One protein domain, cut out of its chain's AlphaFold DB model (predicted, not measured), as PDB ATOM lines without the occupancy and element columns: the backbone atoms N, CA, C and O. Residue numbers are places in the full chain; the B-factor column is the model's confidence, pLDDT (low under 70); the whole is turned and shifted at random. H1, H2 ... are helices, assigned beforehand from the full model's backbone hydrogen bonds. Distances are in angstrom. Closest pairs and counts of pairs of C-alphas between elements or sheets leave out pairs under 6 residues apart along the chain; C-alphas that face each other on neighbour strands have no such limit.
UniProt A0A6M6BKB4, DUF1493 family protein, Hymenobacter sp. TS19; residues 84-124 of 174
ATOM      1  N   LEU A  84     291.804 255.576 258.297       78.44
ATOM      2  CA  LEU A  84     291.187 256.414 257.276       78.44
ATOM      3  C   LEU A  84     291.059 255.660 255.949       78.44
ATOM      4  O   LEU A  84     290.007 255.730 255.321       78.44
ATOM      5  N   TYR A  85     292.083 254.901 255.547       75.06
ATOM      6  CA  TYR A  85     292.036 254.102 254.322       75.06
ATOM      7  C   TYR A  85     290.996 252.985 254.437       75.06
ATOM      8  O   TYR A  85     290.150 252.838 253.557       75.06
ATOM      9  N   THR A  86     290.973 252.270 255.566       73.56
ATOM     10  CA  THR A  86     289.945 251.258 255.853       73.56
ATOM     11  C   THR A  86     288.541 251.863 255.820       73.56
ATOM     12  O   THR A  86     287.627 251.284 255.235       73.56
ATOM     13  N   PHE A  87     288.357 253.051 256.402       81.94
ATOM     14  CA  PHE A  87     287.075 253.749 256.381       81.94
ATOM     15  C   PHE A  87     286.664 254.178 254.966       81.94
ATOM     16  O   PHE A  87     285.510 253.987 254.586       81.94
ATOM     17  N   LEU A  88     287.592 254.715 254.167       82.31
ATOM     18  CA  LEU A  88     287.337 255.078 252.769       82.31
ATOM     19  C   LEU A  88     286.994 253.854 251.915       82.31
ATOM     20  O   LEU A  88     286.060 253.923 251.119       82.31
ATOM     21  N   LEU A  89     287.691 252.731 252.115       80.44
ATOM     22  CA  LEU A  89     287.404 251.467 251.440       80.44
ATOM     23  C   LEU A  89     286.007 250.955 251.807       80.44
ATOM     24  O   LEU A  89     285.219 250.635 250.920       80.44
ATOM     25  N   LEU A  90     285.661 250.932 253.098       83.75
ATOM     26  CA  LEU A  90     284.333 250.522 253.568       83.75
ATOM     27  C   LEU A  90     283.229 251.437 253.033       83.75
ATOM     28  O   LEU A  90     282.192 250.955 252.576       83.75
ATOM     29  N   PHE A  91     283.458 252.750 253.050       86.94
ATOM     30  CA  PHE A  91     282.542 253.726 252.473       86.94
ATOM     31  C   PHE A  91     282.361 253.492 250.970       86.94
ATOM     32  O   PHE A  91     281.232 253.472 250.482       86.94
ATOM     33  N   TYR A  92     283.451 253.247 250.240       83.62
ATOM     34  CA  TYR A  92     283.399 252.930 248.819       83.62
ATOM     35  C   TYR A  92     282.616 251.642 248.552       83.62
ATOM     36  O   TYR A  92     281.711 251.653 247.720       83.62
ATOM     37  N   VAL A  93     282.896 250.555 249.279       85.00
ATOM     38  CA  VAL A  93     282.156 249.286 249.164       85.00
ATOM     39  C   VAL A  93     280.668 249.508 249.434       85.00
ATOM     40  O   VAL A  93     279.830 249.005 248.686       85.00
ATOM     41  N   ALA A  94     280.323 250.312 250.442       89.69
ATOM     42  CA  ALA A  94     278.936 250.653 250.746       89.69
ATOM     43  C   ALA A  94     278.263 251.423 249.596       89.69
ATOM     44  O   ALA A  94     277.172 251.050 249.162       89.69
ATOM     45  N   VAL A  95     278.914 252.457 249.050       89.38
ATOM     46  CA  VAL A  95     278.396 253.229 247.904       89.38
ATOM     47  C   VAL A  95     278.281 252.355 246.654       89.38
ATOM     48  O   VAL A  95     277.273 252.424 245.950       89.38
ATOM     49  N   TYR A  96     279.270 251.501 246.393       86.06
ATOM     50  CA  TYR A  96     279.284 250.584 245.257       86.06
ATOM     51  C   TYR A  96     278.148 249.559 245.354       86.06
ATOM     52  O   TYR A  96     277.432 249.334 244.376       86.06
ATOM     53  N   LEU A  97     277.910 249.001 246.544       88.94
ATOM     54  CA  LEU A  97     276.799 248.085 246.800       88.94
ATOM     55  C   LEU A  97     275.451 248.785 246.600       88.94
ATOM     56  O   LEU A  97     274.573 248.238 245.932       88.94
ATOM     57  N   ILE A  98     275.299 250.019 247.090       91.31
ATOM     58  CA  ILE A  98     274.093 250.828 246.854       91.31
ATOM     59  C   ILE A  98     273.891 251.071 245.355       91.31
ATOM     60  O   ILE A  98     272.792 250.850 244.846       91.31
ATOM     61  N   ALA A  99     274.932 251.475 244.624       88.50
ATOM     62  CA  ALA A  99     274.856 251.694 243.181       88.50
ATOM     63  C   ALA A  99     274.454 250.413 242.431       88.50
ATOM     64  O   ALA A  99     273.634 250.461 241.511       88.50
ATOM     65  N   TRP A 100     274.971 249.260 242.861       88.94
ATOM     66  CA  TRP A 100     274.624 247.955 242.306       88.94
ATOM     67  C   TRP A 100     273.164 247.573 242.571       88.94
ATOM     68  O   TRP A 100     272.455 247.157 241.652       88.94
ATOM     69  N   VAL A 101     272.670 247.804 243.790       90.94
ATOM     70  CA  VAL A 101     271.259 247.588 244.147       90.94
ATOM     71  C   VAL A 101     270.341 248.520 243.354       90.94
ATOM     72  O   VAL A 101     269.363 248.056 242.772       90.94
ATOM     73  N   VAL A 102     270.662 249.814 243.258       91.00
ATOM     74  CA  VAL A 102     269.889 250.780 242.456       91.00
ATOM     75  C   VAL A 102     269.838 250.341 240.997       91.00
ATOM     76  O   VAL A 102     268.770 250.331 240.389       91.00
ATOM     77  N   LYS A 103     270.971 249.912 240.442       88.75
ATOM     78  CA  LYS A 103     271.058 249.400 239.076       88.75
ATOM     79  C   LYS A 103     270.178 248.168 238.856       88.75
ATOM     80  O   LYS A 103     269.480 248.104 237.842       88.75
ATOM     81  N   LEU A 104     270.167 247.222 239.796       89.81
ATOM     82  CA  LEU A 104     269.261 246.072 239.747       89.81
ATOM     83  C   LEU A 104     267.796 246.496 239.809       89.81
ATOM     84  O   LEU A 104     266.998 246.020 239.006       89.81
ATOM     85  N   LEU A 105     267.440 247.405 240.719       92.12
ATOM     86  CA  LEU A 105     266.067 247.889 240.867       92.12
ATOM     87  C   LEU A 105     265.580 248.605 239.604       92.12
ATOM     88  O   LEU A 105     264.481 248.324 239.131       92.12
ATOM     89  N   VAL A 106     266.413 249.468 239.011       90.19
ATOM     90  CA  VAL A 106     266.121 250.120 237.725       90.19
ATOM     91  C   VAL A 106     265.969 249.075 236.622       90.19
ATOM     92  O   VAL A 106     265.018 249.145 235.848       90.19
ATOM     93  N   GLY A 107     266.851 248.076 236.572       88.62
ATOM     94  CA  GLY A 107     266.762 246.976 235.614       88.62
ATOM     95  C   GLY A 107     265.458 246.183 235.737       88.62
ATOM     96  O   GLY A 107     264.783 245.969 234.734       88.62
ATOM     97  N   ILE A 108     265.068 245.798 236.955       89.69
ATOM     98  CA  ILE A 108     263.828 245.055 237.240       89.69
ATOM     99  C   ILE A 108     262.597 245.898 236.892       89.69
ATOM    100  O   ILE A 108     261.685 245.407 236.230       89.69
ATOM    101  N   PHE A 109     262.580 247.173 237.285       90.81
ATOM    102  CA  PHE A 109     261.469 248.080 236.995       90.81
ATOM    103  C   PHE A 109     261.324 248.372 235.495       90.81
ATOM    104  O   PHE A 109     260.211 248.487 234.985       90.81
ATOM    105  N   TYR A 110     262.441 248.469 234.770       88.25
ATOM    106  CA  TYR A 110     262.459 248.748 233.334       88.25
ATOM    107  C   TYR A 110     262.245 247.493 232.468       88.25
ATOM    108  O   TYR A 110     261.904 247.594 231.287       88.25
ATOM    109  N   TRP A 111     262.397 246.302 233.054       87.69
ATOM    110  CA  TRP A 111     262.214 245.007 232.397       87.69
ATOM    111  C   TRP A 111     260.882 244.837 231.642       87.69
ATOM    112  O   TRP A 111     260.938 244.420 230.482       87.69
ATOM    113  N   PRO A 112     259.698 245.165 232.210       89.38
ATOM    114  CA  PRO A 112     258.422 245.026 231.500       89.38
ATOM    115  C   PRO A 112     258.275 245.967 230.295       89.38
ATOM    116  O   PRO A 112     257.473 245.686 229.408       89.38
ATOM    117  N   PHE A 113     259.043 247.060 230.234       91.56
ATOM    118  CA  PHE A 113     258.964 248.045 229.150       91.56
ATOM    119  C   PHE A 113     259.972 247.767 228.032       91.56
ATOM    120  O   PHE A 113     259.672 247.988 226.859       91.56
ATOM    121  N   ASN A 114     261.173 247.290 228.373       89.06
ATOM    122  CA  ASN A 114     262.206 246.963 227.394       89.06
ATOM    123  C   ASN A 114     263.195 245.904 227.934       89.06
ATOM    124  O   ASN A 114     264.245 246.250 228.490       89.06
ATOM    125  N   PRO A 115     262.916 244.604 227.727       86.06
ATOM    126  CA  PRO A 115     263.702 243.521 228.323       86.06
ATOM    127  C   PRO A 115     265.133 243.436 227.766       86.06
ATOM    128  O   PRO A 115     266.053 243.029 228.474       86.06
ATOM    129  N   LYS A 116     265.366 243.860 226.515       87.88
ATOM    130  CA  LYS A 116     266.709 243.864 225.900       87.88
ATOM    131  C   LYS A 116     267.614 244.926 226.527       87.88
ATOM    132  O   LYS A 116     268.774 244.653 226.819       87.88
ATOM    133  N   SER A 117     267.085 246.122 226.771       83.88
ATOM    134  CA  SER A 117     267.843 247.183 227.440       83.88
ATOM    135  C   SER A 117     268.032 246.902 228.932       83.88
ATOM    136  O   SER A 117     269.116 247.142 229.453       83.88
ATOM    137  N   ALA A 118     267.029 246.333 229.609       81.31
ATOM    138  CA  ALA A 118     267.125 245.960 231.022       81.31
ATOM    139  C   ALA A 118     268.175 244.861 231.272       81.31
ATOM    140  O   ALA A 118     269.003 244.982 232.172       81.31
ATOM    141  N   THR A 119     268.200 243.820 230.432       83.44
ATOM    142  CA  THR A 119     269.239 242.775 230.491       83.44
ATOM    143  C   THR A 119     270.634 243.319 230.218       83.44
ATOM    144  O   THR A 119     271.576 242.926 230.905       83.44
ATOM    145  N   LYS A 120     270.782 244.223 229.241       86.75
ATOM    146  CA  LYS A 120     272.061 244.884 228.955       86.75
ATOM    147  C   LYS A 120     272.535 245.720 230.145       86.75
ATOM    148  O   LYS A 120     273.675 245.561 230.562       86.75
ATOM    149  N   LEU A 121     271.642 246.524 230.727       83.19
ATOM    150  CA  LEU A 121     271.931 247.329 231.911       83.19
ATOM    151  C   LEU A 121     272.446 246.440 233.047       83.19
ATOM    152  O   LEU A 121     273.543 246.673 233.529       83.19
ATOM    153  N   ILE A 122     271.707 245.393 233.428       83.50
ATOM    154  CA  ILE A 122     272.066 244.498 234.544       83.50
ATOM    155  C   ILE A 122     273.420 243.804 234.319       83.50
ATOM    156  O   ILE A 122     274.166 243.609 235.274       83.50
ATOM    157  N   LYS A 123     273.744 243.444 233.071       80.88
ATOM    158  CA  LYS A 123     274.979 242.720 232.730       80.88
ATOM    159  C   LYS A 123     276.215 243.602 232.600       80.88
ATOM    160  O   LYS A 123     277.321 243.084 232.711       80.88
ATOM    161  N   GLU A 124     276.061 244.894 232.328       81.25
ATOM    162  CA  GLU A 124     277.217 245.787 232.260       81.25
ATOM    163  C   GLU A 124     277.881 245.878 233.646       81.25
ATOM    164  O   GLU A 124     277.187 246.061 234.649       81.25
TER     165      GLU A 124
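AT A GLANCE: This is residues 84 to 124 of the 174 residues of the protein "DUF1493 family protein" of Hymenobacter sp. TS19 (UniProt A0A6M6BKB4). One long, nearly straight helix, H1, makes the length of a rod, and after its last residue, Tyr 110, the backbone folds back, with a short helix, H2, packed beside H1's last turns as a lopsided hairpin. Residues 84 to 99 of H1 stick out free. The printed part has 41 residues with two named helices, H1 then H2, and no named strand; its class is all helix. It is only just extended, close to loose, with a radius of gyration of the C-alphas of 13.6 A and spans of 43 by 15 by 6 A.

IN THESE COORDINATES: Find C-alpha 84 at (291.187, 256.414, 257.276); from there H1, residues 84 to 110, runs 38.2 A to C-alpha 110 at (262.459, 248.748, 233.334). Past residues 111 to 114, H2 takes residues 115 to 123 over 12.1 A and ends at C-alpha 123, (274.979, 242.720, 232.730).

HOW THE PARTS SIT: Look at Gly 107 and Ala 118: their C-alphas, the closest of H1 and H2, are 4.7 A apart. The two helices touch, H1 with residues 103 to 110 alone, and form a helical hairpin, at a shallow tilt of 13 degrees, opposite ways. In H1 and H2 every O i to N i+4 pair is within hydrogen-bond range.

THE WHOLE: The C-alphas of Leu 84 and Phe 113, the two farthest apart, are 43.6 A apart. The link from H1 to H2 is tight, and the printed part has no cut. The mean pLDDT of the printed part is 86.1, and no printed residue is under 70.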